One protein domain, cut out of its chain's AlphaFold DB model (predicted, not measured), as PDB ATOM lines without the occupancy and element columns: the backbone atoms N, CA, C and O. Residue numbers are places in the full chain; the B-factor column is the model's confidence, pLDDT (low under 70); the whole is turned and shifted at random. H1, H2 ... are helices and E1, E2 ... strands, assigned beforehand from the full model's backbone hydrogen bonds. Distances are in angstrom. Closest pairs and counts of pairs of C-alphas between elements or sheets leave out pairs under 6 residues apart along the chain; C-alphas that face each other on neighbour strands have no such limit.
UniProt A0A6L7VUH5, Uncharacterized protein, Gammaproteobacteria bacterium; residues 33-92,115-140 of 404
ATOM      1  N   ASP A  33      38.209   8.871  46.532       83.50
ATOM      2  CA  ASP A  33      36.886   9.106  45.962       83.50
ATOM      3  C   ASP A  33      35.906   9.140  47.141       83.50
ATOM      4  O   ASP A  33      35.763   8.149  47.864       83.50
ATOM      5  N   GLU A  34      35.281  10.290  47.381       87.31
ATOM      6  CA  GLU A  34      34.289  10.473  48.445       87.31
ATOM      7  C   GLU A  34      32.962  10.919  47.834       87.31
ATOM      8  O   GLU A  34      32.930  11.869  47.051       87.31
ATOM      9  N   GLN A  35      31.877  10.228  48.190       90.38
ATOM     10  CA  GLN A  35      30.523  10.563  47.760       90.38
ATOM     11  C   GLN A  35      29.751  11.193  48.923       90.38
ATOM     12  O   GLN A  35      29.687  10.629  50.017       90.38
ATOM     13  N   VAL A  36      29.143  12.349  48.668       90.12
ATOM     14  CA  VAL A  36      28.335  13.106  49.627       90.12
ATOM     15  C   VAL A  36      26.926  13.263  49.064       90.12
ATOM     16  O   VAL A  36      26.740  13.794  47.970       90.12
ATOM     17  N   GLU A  37      25.925  12.809  49.815       90.00
ATOM     18  CA  GLU A  37      24.518  13.111  49.536       90.00
ATOM     19  C   GLU A  37      24.178  14.500  50.085       90.00
ATOM     20  O   GLU A  37      24.537  14.838  51.220       90.00
ATOM     21  N   LEU A  38      23.495  15.312  49.281       90.06
ATOM     22  CA  LEU A  38      23.092  16.670  49.639       90.06
ATOM     23  C   LEU A  38      21.563  16.782  49.623       90.06
ATOM     24  O   LEU A  38      20.874  15.989  48.988       90.06
ATOM     25  N   GLU A  39      21.030  17.780  50.332       88.38
ATOM     26  CA  GLU A  39      19.648  18.215  50.096       88.38
ATOM     27  C   GLU A  39      19.509  18.708  48.650       88.38
ATOM     28  O   GLU A  39      20.502  19.134  48.057       88.38
ATOM     29  N   ASP A  40      18.293  18.673  48.102       85.62
ATOM     30  CA  ASP A  40      18.027  19.091  46.724       85.62
ATOM     31  C   ASP A  40      18.632  20.478  46.445       85.62
ATOM     32  O   ASP A  40      18.271  21.484  47.071       85.62
ATOM     33  N   THR A  41      19.588  20.523  45.515       90.69
ATOM     34  CA  THR A  41      20.249  21.764  45.104       90.69
ATOM     35  C   THR A  41      20.032  22.036  43.630       90.69
ATOM     36  O   THR A  41      20.278  21.179  42.789       90.69
ATOM     37  N   GLU A  42      19.687  23.275  43.318       93.81
ATOM     38  CA  GLU A  42      19.385  23.744  41.971       93.81
ATOM     39  C   GLU A  42      20.528  24.583  41.388       93.81
ATOM     40  O   GLU A  42      20.371  25.214  40.347       93.81
ATOM     41  N   GLY A  43      21.687  24.664  42.043       94.81
ATOM     42  CA  GLY A  43      22.776  25.448  41.482       94.81
ATOM     43  C   GLY A  43      24.135  25.255  42.109       94.81
ATOM     44  O   GLY A  43      24.282  24.685  43.190       94.81
ATOM     45  N   ILE A  44      25.142  25.737  41.390       95.69
ATOM     46  CA  ILE A  44      26.552  25.523  41.705       95.69
ATOM     47  C   ILE A  44      27.306  26.840  41.632       95.69
ATOM     48  O   ILE A  44      27.184  27.608  40.678       95.69
ATOM     49  N   LYS A  45      28.170  27.061  42.619       94.94
ATOM     50  CA  LYS A  45      29.162  28.126  42.632       94.94
ATOM     51  C   LYS A  45      30.541  27.557  42.918       94.94
ATOM     52  O   LYS A  45      30.742  26.961  43.974       94.94
ATOM     53  N   HIS A  46      31.527  27.817  42.063       91.75
ATOM     54  CA  HIS A  46      32.917  27.532  42.424       91.75
ATOM     55  C   HIS A  46      33.906  28.582  41.916       91.75
ATOM     56  O   HIS A  46      33.686  29.322  40.955       91.75
ATOM     57  N   ARG A  47      35.029  28.664  42.629       88.38
ATOM     58  CA  ARG A  47      36.160  29.566  42.335       88.38
ATOM     59  C   ARG A  47      37.482  28.820  42.212       88.38
ATOM     60  O   ARG A  47      38.555  29.422  42.245       88.38
ATOM     61  N   LEU A  48      37.384  27.503  42.138       88.44
ATOM     62  CA  LEU A  48      38.507  26.597  42.242       88.44
ATOM     63  C   LEU A  48      38.963  26.169  40.845       88.44
ATOM     64  O   LEU A  48      38.097  25.937  40.005       88.44
ATOM     65  N   PRO A  49      40.279  26.023  40.604       88.00
ATOM     66  CA  PRO A  49      40.831  25.488  39.360       88.00
ATOM     67  C   PRO A  49      40.616  23.966  39.282       88.00
ATOM     68  O   PRO A  49      41.574  23.199  39.367       88.00
ATOM     69  N   ILE A  50      39.358  23.547  39.188       90.94
ATOM     70  CA  ILE A  50      38.921  22.146  39.153       90.94
ATOM     71  C   ILE A  50      38.170  21.857  37.860       90.94
ATOM     72  O   ILE A  50      37.682  22.793  37.219       90.94
ATOM     73  N   ASP A  51      38.059  20.576  37.527       92.94
ATOM     74  CA  ASP A  51      37.127  20.111  36.506       92.94
ATOM     75  C   ASP A  51      35.832  19.684  37.204       92.94
ATOM     76  O   ASP A  51      35.836  18.792  38.056       92.94
ATOM     77  N   PHE A  52      34.741  20.375  36.894       96.06
ATOM     78  CA  PHE A  52      33.421  20.127  37.458       96.06
ATOM     79  C   PHE A  52      32.524  19.543  36.366       96.06
ATOM     80  O   PHE A  52      32.304  20.184  35.344       96.06
ATOM     81  N   HIS A  53      31.977  18.352  36.584       97.50
ATOM     82  CA  HIS A  53      30.986  17.735  35.706       97.50
ATOM     83  C   HIS A  53      29.620  17.678  36.389       97.50
ATOM     84  O   HIS A  53      29.529  17.282  37.550       97.50
ATOM     85  N   VAL A  54      28.561  18.074  35.689       97.06
ATOM     86  CA  VAL A  54      27.181  18.039  36.182       97.06
ATOM     87  C   VAL A  54      26.322  17.217  35.238       97.06
ATOM     88  O   VAL A  54      26.265  17.495  34.041       97.06
ATOM     89  N   GLN A  55      25.615  16.240  35.794       96.69
ATOM     90  CA  GLN A  55      24.680  15.394  35.061       96.69
ATOM     91  C   GLN A  55      23.295  15.426  35.714       96.69
ATOM     92  O   GLN A  55      23.183  15.560  36.938       96.69
ATOM     93  N   PRO A  56      22.219  15.255  34.936       95.44
ATOM     94  CA  PRO A  56      20.906  14.971  35.491       95.44
ATOM     95  C   PRO A  56      20.927  13.699  36.345       95.44
ATOM     96  O   PRO A  56      21.547  12.698  35.986       95.44
ATOM     97  N   GLY A  57      20.214  13.705  37.466       94.69
ATOM     98  CA  GLY A  57      20.042  12.512  38.291       94.69
ATOM     99  C   GLY A  57      18.826  12.596  39.198       94.69
ATOM    100  O   GLY A  57      18.278  13.665  39.421       94.69
ATOM    101  N   GLU A  58      18.394  11.461  39.742       94.00
ATOM    102  CA  GLU A  58      17.212  11.413  40.619       94.00
ATOM    103  C   GLU A  58      17.440  12.084  41.981       94.00
ATOM    104  O   GLU A  58      16.481  12.439  42.662       94.00
ATOM    105  N   GLN A  59      18.701  12.232  42.388       94.31
ATOM    106  CA  GLN A  59      19.105  12.803  43.669       94.31
ATOM    107  C   GLN A  59      20.337  13.684  43.499       94.31
ATOM    108  O   GLN A  59      21.172  13.456  42.612       94.31
ATOM    109  N   THR A  60      20.467  14.668  44.389       94.75
ATOM    110  CA  THR A  60      21.671  15.484  44.461       94.75
ATOM    111  C   THR A  60      22.803  14.705  45.133       94.75
ATOM    112  O   THR A  60      22.804  14.507  46.350       94.75
ATOM    113  N   THR A  61      23.791  14.275  44.346       95.75
ATOM    114  CA  THR A  61      25.007  13.633  44.865       95.75
ATOM    115  C   THR A  61      26.239  14.353  44.357       95.75
ATOM    116  O   THR A  61      26.236  14.877  43.246       95.75
ATOM    117  N   LEU A  62      27.282  14.397  45.180       95.69
ATOM    118  CA  LEU A  62      28.570  14.986  44.841       95.69
ATOM    119  C   LEU A  62      29.664  13.937  45.043       95.69
ATOM    120  O   LEU A  62      29.830  13.440  46.156       95.69
ATOM    121  N   THR A  63      30.422  13.630  43.997       95.94
ATOM    122  CA  THR A  63      31.594  12.756  44.051       95.94
ATOM    123  C   THR A  63      32.845  13.595  43.863       95.94
ATOM    124  O   THR A  63      33.008  14.271  42.849       95.94
ATOM    125  N   VAL A  64      33.738  13.560  44.846       94.50
ATOM    126  CA  VAL A  64      34.995  14.309  44.830       94.50
ATOM    127  C   VAL A  64      36.147  13.337  44.621       94.50
ATOM    128  O   VAL A  64      36.357  12.446  45.442       94.50
ATOM    129  N   THR A  65      36.920  13.544  43.555       92.75
ATOM    130  CA  THR A  65      38.128  12.770  43.247       92.75
ATOM    131  C   THR A  65      39.348  13.680  43.333       92.75
ATOM    132  O   THR A  65      39.393  14.737  42.708       92.75
ATOM    133  N   GLY A  66      40.370  13.293  44.099       90.12
ATOM    134  CA  GLY A  66      41.578  14.111  44.244       90.12
ATOM    135  C   GLY A  66      42.603  13.554  45.227       90.12
ATOM    136  O   GLY A  66      42.498  12.417  45.694       90.12
ATOM    137  N   SER A  67      43.630  14.355  45.536       90.06
ATOM    138  CA  SER A  67      44.597  14.011  46.585       90.06
ATOM    139  C   SER A  67      43.985  14.175  47.982       90.06
ATOM    140  O   SER A  67      43.087  14.990  48.177       90.06
ATOM    141  N   GLN A  68      44.510  13.463  48.985       88.44
ATOM    142  CA  GLN A  68      44.066  13.635  50.378       88.44
ATOM    143  C   GLN A  68      44.155  15.099  50.840       88.44
ATOM    144  O   GLN A  68      43.274  15.578  51.538       88.44
ATOM    145  N   LEU A  69      45.195  15.827  50.414       86.81
ATOM    146  CA  LEU A  69      45.352  17.245  50.746       86.81
ATOM    147  C   LEU A  69      44.207  18.096  50.183       86.81
ATOM    148  O   LEU A  69      43.797  19.058  50.827       86.81
ATOM    149  N   PHE A  70      43.716  17.766  48.986       89.06
ATOM    150  CA  PHE A  70      42.567  18.448  48.402       89.06
ATOM    151  C   PHE A  70      41.296  18.153  49.196       89.06
ATOM    152  O   PHE A  70      40.603  19.095  49.558       89.06
ATOM    153  N   HIS A  71      41.043  16.886  49.530       89.38
ATOM    154  CA  HIS A  71      39.914  16.484  50.378       89.38
ATOM    155  C   HIS A  71      39.923  17.197  51.729       89.38
ATOM    156  O   HIS A  71      38.938  17.821  52.106       89.38
ATOM    157  N   ASP A  72      41.069  17.201  52.412       88.62
ATOM    158  CA  ASP A  72      41.227  17.868  53.708       88.62
ATOM    159  C   ASP A  72      40.998  19.388  53.618       88.62
ATOM    160  O   ASP A  72      40.624  20.023  54.607       88.62
ATOM    161  N   ALA A  73      41.269  19.986  52.454       89.62
ATOM    162  CA  ALA A  73      41.128  21.416  52.217       89.62
ATOM    163  C   ALA A  73      39.777  21.806  51.602       89.62
ATOM    164  O   ALA A  73      39.437  22.986  51.644       89.62
ATOM    165  N   LEU A  74      39.011  20.892  51.008       92.38
ATOM    166  CA  LEU A  74      37.779  21.230  50.302       92.38
ATOM    167  C   LEU A  74      36.677  21.628  51.291       92.38
ATOM    168  O   LEU A  74      36.344  20.898  52.223       92.38
ATOM    169  N   ILE A  75      36.075  22.793  51.064       91.69
ATOM    170  CA  ILE A  75      34.903  23.267  51.795       91.69
ATOM    171  C   ILE A  75      33.703  23.204  50.854       91.69
ATOM    172  O   ILE A  75      33.637  23.944  49.874       91.69
ATOM    173  N   ILE A  76      32.726  22.369  51.205       93.50
ATOM    174  CA  ILE A  76      31.432  22.273  50.523       93.50
ATOM    175  C   ILE A  76      30.386  22.964  51.401       93.50
ATOM    176  O   ILE A  76      30.178  22.578  52.552       93.50
ATOM    177  N   THR A  77      29.738  24.007  50.883       92.69
ATOM    178  CA  THR A  77      28.692  24.751  51.601       92.69
ATOM    179  C   THR A  77      27.388  24.735  50.817       92.69
ATOM    180  O   THR A  77      27.292  25.376  49.775       92.69
ATOM    181  N   ALA A  78      26.353  24.083  51.347       91.31
ATOM    182  CA  ALA A  78      24.997  24.204  50.818       91.31
ATOM    183  C   ALA A  78      24.333  25.482  51.361       91.31
ATOM    184  O   ALA A  78      24.179  25.649  52.575       91.31
ATOM    185  N   LYS A  79      23.964  26.419  50.482       90.00
ATOM    186  CA  LYS A  79      23.216  27.629  50.856       90.00
ATOM    187  C   LYS A  79      22.401  28.173  49.689       90.00
ATOM    188  O   LYS A  79      22.833  28.118  48.545       90.00
ATOM    189  N   ASN A  80      21.254  28.779  50.000       87.81
ATOM    190  CA  ASN A  80      20.354  29.401  49.018       87.81
ATOM    191  C   ASN A  80      19.960  28.456  47.863       87.81
ATOM    192  O   ASN A  80      19.911  28.890  46.717       87.81
ATOM    193  N   GLY A  81      19.736  27.172  48.160       89.19
ATOM    194  CA  GLY A  81      19.382  26.178  47.143       89.19
ATOM    195  C   GLY A  81      20.524  25.811  46.193       89.19
ATOM    196  O   GLY A  81      20.255  25.282  45.126       89.19
ATOM    197  N   GLY A  82      21.786  26.091  46.532       93.00
ATOM    198  CA  GLY A  82      22.931  25.646  45.740       93.00
ATOM    199  C   GLY A  82      24.145  25.250  46.567       93.00
ATOM    200  O   GLY A  82      24.201  25.471  47.781       93.00
ATOM    201  N   VAL A  83      25.128  24.676  45.882       94.25
ATOM    202  CA  VAL A  83      26.404  24.220  46.433       94.25
ATOM    203  C   VAL A  83      27.486  25.239  46.107       94.25
ATOM    204  O   VAL A  83      27.724  25.560  44.947       94.25
ATOM    205  N   GLU A  84      28.165  25.756  47.129       94.56
ATOM    206  CA  GLU A  84      29.386  26.543  46.965       94.56
ATOM    207  C   GLU A  84      30.611  25.711  47.339       94.56
ATOM    208  O   GLU A  84      30.664  25.128  48.425       94.56
ATOM    209  N   LEU A  85      31.599  25.702  46.446       92.94
ATOM    210  CA  LEU A  85      32.888  25.055  46.650       92.94
ATOM    211  C   LEU A  85      33.998  26.088  46.851       92.94
ATOM    212  O   LEU A  85      34.217  26.958  45.998       92.94
ATOM    213  N   ASP A  86      34.734  25.950  47.952       90.62
ATOM    214  CA  ASP A  86      35.910  26.764  48.282       90.62
ATOM    215  C   ASP A  86      37.034  25.891  48.877       90.62
ATOM    216  O   ASP A  86      36.849  24.699  49.118       90.62
ATOM    217  N   LEU A  87      38.213  26.470  49.112       87.69
ATOM    218  CA  LEU A  87      39.345  25.801  49.756       87.69
ATOM    219  C   LEU A  87      39.687  26.451  51.101       87.69
ATOM    220  O   LEU A  87      39.848  27.670  51.206       87.69
ATOM    221  N   ASP A  88      39.891  25.630  52.131       84.44
ATOM    222  CA  ASP A  88      40.430  26.055  53.416       84.44
ATOM    223  C   ASP A  88      41.931  26.347  53.296       84.44
ATOM    224  O   ASP A  88      42.805  25.475  53.345       84.44
ATOM    225  N   LEU A  89      42.244  27.636  53.199       71.94
ATOM    226  CA  LEU A  89      43.615  28.134  53.104       71.94
ATOM    227  C   LEU A  89      44.467  27.774  54.322       71.94
ATOM    228  O   LEU A  89      45.696  27.737  54.241       71.94
ATOM    229  N   VAL A  90      43.829  27.524  55.465       74.69
ATOM    230  CA  VAL A  90      44.516  27.158  56.701       74.69
ATOM    231  C   VAL A  90      45.084  25.742  56.620       74.69
ATOM    232  O   VAL A  90      46.119  25.475  57.239       74.69
ATOM    233  N   VAL A  91      44.427  24.859  55.870       75.69
ATOM    234  CA  VAL A  91      44.895  23.494  55.602       75.69
ATOM    235  C   VAL A  91      46.033  23.529  54.587       75.69
ATOM    236  O   VAL A  91      47.083  22.935  54.821       75.69
ATOM    237  N   LEU A  92      45.870  24.306  53.514       77.00
ATOM    238  CA  LEU A  92      46.866  24.430  52.446       77.00
ATOM    239  C   LEU A  92      48.160  25.130  52.889       77.00
ATOM    240  O   LEU A  92      49.242  24.792  52.413       77.00
ATOM    241  N   SER A 115      46.659  34.753  44.675       70.94
ATOM    242  CA  SER A 115      46.782  34.987  43.238       70.94
ATOM    243  C   SER A 115      46.958  33.657  42.525       70.94
ATOM    244  O   SER A 115      47.818  32.861  42.894       70.94
ATOM    245  N   LEU A 116      46.137  33.425  41.506       69.31
ATOM    246  CA  LEU A 116      46.249  32.266  40.638       69.31
ATOM    247  C   LEU A 116      47.146  32.614  39.448       69.31
ATOM    248  O   LEU A 116      46.906  33.599  38.755       69.31
ATOM    249  N   HIS A 117      48.159  31.792  39.203       76.88
ATOM    250  CA  HIS A 117      49.069  31.931  38.071       76.88
ATOM    251  C   HIS A 117      49.036  30.658  37.236       76.88
ATOM    252  O   HIS A 117      49.131  29.554  37.770       76.88
ATOM    253  N   ARG A 118      48.923  30.790  35.916       74.12
ATOM    254  CA  ARG A 118      49.064  29.652  35.003       74.12
ATOM    255  C   ARG A 118      50.554  29.354  34.815       74.12
ATOM    256  O   ARG A 118      51.299  30.223  34.370       74.12
ATOM    257  N   GLU A 119      51.004  28.145  35.145       73.25
ATOM    258  CA  GLU A 119      52.392  27.709  34.943       73.25
ATOM    259  C   GLU A 119      52.507  26.809  33.704       73.25
ATOM    260  O   GLU A 119      52.305  25.593  33.773       73.25
ATOM    261  N   ASN A 120      52.906  27.395  32.569       73.31
ATOM    262  CA  ASN A 120      53.235  26.678  31.327       73.31
ATOM    263  C   ASN A 120      52.195  25.582  30.963       73.31
ATOM    264  O   ASN A 120      50.993  25.780  31.124       73.31
ATOM    265  N   ARG A 121      52.640  24.424  30.443       55.62
ATOM    266  CA  ARG A 121      51.787  23.265  30.093       55.62
ATOM    267  C   ARG A 121      51.406  22.382  31.296       55.62
ATOM    268  O   ARG A 121      50.725  21.385  31.100       55.62
ATOM    269  N   THR A 122      51.888  22.677  32.505       49.88
ATOM    270  CA  THR A 122      51.864  21.729  33.640       49.88
ATOM    271  C   THR A 122      50.810  22.026  34.708       49.88
ATOM    272  O   THR A 122      50.641  21.216  35.618       49.88
ATOM    273  N   GLY A 123      50.076  23.137  34.596       66.50
ATOM    274  CA  GLY A 123      48.882  23.401  35.402       66.50
ATOM    275  C   GLY A 123      48.860  24.789  36.037       66.50
ATOM    276  O   GLY A 123      49.470  25.736  35.542       66.50
ATOM    277  N   TRP A 124      48.124  24.906  37.137       72.62
ATOM    278  CA  TRP A 124      47.931  26.155  37.869       72.62
ATOM    279  C   TRP A 124      48.791  26.211  39.134       72.62
ATOM    280  O   TRP A 124      49.079  25.188  39.754       72.62
ATOM    281  N   ARG A 125      49.170  27.422  39.537       79.94
ATOM    282  CA  ARG A 125      49.847  27.735  40.794       79.94
ATOM    283  C   ARG A 125      48.993  28.706  41.595       79.94
ATOM    284  O   ARG A 125      48.688  29.798  41.126       79.94
ATOM    285  N   LEU A 126      48.634  28.313  42.808       79.19
ATOM    286  CA  LEU A 126      47.932  29.142  43.780       79.19
ATOM    287  C   LEU A 126      48.970  29.768  44.718       79.19
ATOM    288  O   LEU A 126      49.660  29.059  45.445       79.19
ATOM    289  N   GLU A 127      49.111  31.089  44.692       77.62
ATOM    290  CA  GLU A 127      50.007  31.828  45.585       77.62
ATOM    291  C   GLU A 127      49.226  32.526  46.695       77.62
ATOM    292  O   GLU A 127      48.453  33.446  46.440       77.62
ATOM    293  N   PHE A 128      49.491  32.153  47.942       76.50
ATOM    294  CA  PHE A 128      48.881  32.715  49.143       76.50
ATOM    295  C   PHE A 128      49.876  33.663  49.829       76.50
ATOM    296  O   PHE A 128      50.517  33.346  50.835       76.50
ATOM    297  N   GLY A 129      50.037  34.861  49.265       74.50
ATOM    298  CA  GLY A 129      51.062  35.810  49.706       74.50
ATOM    299  C   GLY A 129      52.477  35.406  49.266       74.50
ATOM    300  O   GLY A 129      52.648  34.663  48.311       74.50
ATOM    301  N   LYS A 130      53.514  35.939  49.928       75.38
ATOM    302  CA  LYS A 130      54.917  35.755  49.495       75.38
ATOM    303  C   LYS A 130      55.528  34.396  49.851       75.38
ATOM    304  O   LYS A 130      56.559  34.052  49.289       75.38
ATOM    305  N   ASP A 131      54.929  33.677  50.798       78.00
ATOM    306  CA  ASP A 131      55.594  32.564  51.487       78.00
ATOM    307  C   ASP A 131      54.861  31.225  51.333       78.00
ATOM    308  O   ASP A 131      55.320  30.226  51.877       78.00
ATOM    309  N   CYS A 132      53.720  31.184  50.640       79.94
ATOM    310  CA  CYS A 132      52.992  29.941  50.427       79.94
ATOM    311  C   CYS A 132      52.512  29.829  48.987       79.94
ATOM    312  O   CYS A 132      51.817  30.707  48.475       79.94
ATOM    313  N   THR A 133      52.876  28.717  48.369       81.50
ATOM    314  CA  THR A 133      52.582  28.400  46.985       81.50
ATOM    315  C   THR A 133      52.152  26.947  46.933       81.50
ATOM    316  O   THR A 133      52.902  26.077  47.371       81.50
ATOM    317  N   VAL A 134      50.969  26.691  46.391       79.38
ATOM    318  CA  VAL A 134      50.449  25.341  46.162       79.38
ATOM    319  C   VAL A 134      50.282  25.152  44.664       79.38
ATOM    320  O   VAL A 134      49.644  25.973  44.002       79.38
ATOM    321  N   HIS A 135      50.860  24.094  44.102       79.50
ATOM    322  CA  HIS A 135      50.650  23.782  42.693       79.50
ATOM    323  C   HIS A 135      49.430  22.865  42.551       79.50
ATOM    324  O   HIS A 135      49.229  21.957  43.350       79.50
ATOM    325  N   ALA A 136      48.627  23.046  41.502       73.75
ATOM    326  CA  ALA A 136      47.443  22.222  41.244       73.75
ATOM    327  C   ALA A 136      47.775  20.727  41.090       73.75
ATOM    328  O   ALA A 136      46.989  19.871  41.482       73.75
ATOM    329  N   LYS A 137      48.977  20.400  40.595       76.56
ATOM    330  CA  LYS A 137      49.482  19.017  40.551       76.56
ATOM    331  C   LYS A 137      49.595  18.382  41.946       76.56
ATOM    332  O   LYS A 137      49.430  17.175  42.070       76.56
ATOM    333  N   ASP A 138      49.852  19.183  42.983       81.75
ATOM    334  CA  ASP A 138      49.952  18.713  44.371       81.75
ATOM    335  C   ASP A 138      48.549  18.408  44.941       81.75
ATOM    336  O   ASP A 138      48.392  17.592  45.851       81.75
ATOM    337  N   LEU A 139      47.509  19.007  44.348       79.75
ATOM    338  CA  LEU A 139      46.098  18.704  44.611       79.75
ATOM    339  C   LEU A 139      45.593  17.486  43.815       79.75
ATOM    340  O   LEU A 139      44.486  17.013  44.050       79.75
ATOM    341  N   GLY A 140      46.413  16.946  42.906       79.06
ATOM    342  CA  GLY A 140      46.096  15.741  42.144       79.06
ATOM    343  C   GLY A 140      45.135  15.945  40.972       79.06
ATOM    344  O   GLY A 140      44.537  14.962  40.560       79.06
TER     345      GLY A 140
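What this domain is: This is residues 33 to 92 and 115 to 140 of the 404 residues of an uncharacterized protein of Gammaproteobacteria bacterium (UniProt A0A6L7VUH5). Two thin layers of strands stand loosely and only partly face to face, the sheet E2, E6, E5 in one and the pair E1, E4 in the other, with E3 along one open side. Beyond one end of this body a small second sheet, E7, E8, E9, is set crosswise, and the short helices H1, H2 and H3 lie between the two parts. The 86 printed residues include, along the chain, E1, E2, E3, E4, H1, E5, E6, H2, E7, E8, E9 and H3; the class is mixed, helices and strands. The sheet E2, E6, E5 is mixed, and E7, E8, E9 is antiparallel. The whole is only just compact, close to loose, with a radius of gyration of the C-alphas of 14.2 A, and elongated, spanning 43 by 24 by 20 A.

How they stand to each other: In the first sheet E6, residues 82 to 87, is the inner strand. E2, residues 43 to 46, is parallel to it at 13 degrees, with N 45 and O 83 2.8 A apart. E5, residues 74 to 79, forms an antiparallel hairpin with E6 at 154 degrees, with N 77 and O 84 2.9 A apart. E1, residues 33 to 37, and E4, residues 61 to 66, are antiparallel at 159 degrees, with N 36 and O 62 2.8 A apart; E4 is apart from E2, E5 and E6. E3, residues 51 to 56, pairs with no named strand but is near E4, with 6 pairs of C-alphas within 10 A. H1, residues 68 to 73, only grazes the first sheet. It touches H2, residues 89 to 92, at the closest C-alphas, Ala 73 and Val 91, 5.5 A, and H3, residues 136 to 139, at Phe 70 and Leu 139, 5.2 A. E7, residues 115 to 119, E8, residues 123 to 127, and E9, residues 133 to 135, form a meander, each strand the antiparallel neighbour of the one before; N 117 and O 125 are 2.8 A apart, as are N 126 and O 134. H3 only grazes this sheet with residues 136 to 138. Both O i to N i+4 pairs of H1 are within hydrogen-bond range; H2 and H3 are too short for such a pair.

Where its parts are: C-alpha 82, where E6 begins, is at (22.931, 25.646, 45.740); E6 is 16.9 A long, E5 15.9 A, E3 17.0 A and E4 16.6 A. E1, 13.5 A, begins at C-alpha 33 (36.886, 9.106, 45.962). E2 is 10.4 A, E7 12.4 A, E8 13.3 A, E9 6.6 A, H1 8.5 A and H2 5.0 A. H3, 5.1 A, ends at C-alpha 139 (46.098, 18.704, 44.611).

The domain as a whole: The C-alphas farthest apart, those of Glu 58 and Lys 130, are 45.7 A apart. Residues 93 to 114 are not printed, and C-alphas 92 and 115 are 14.0 A apart across the cut. Of the links that are printed whole, each is tight. Mean pLDDT of the printed part is 85.6; residues 116 and 121 to 123 are under 70.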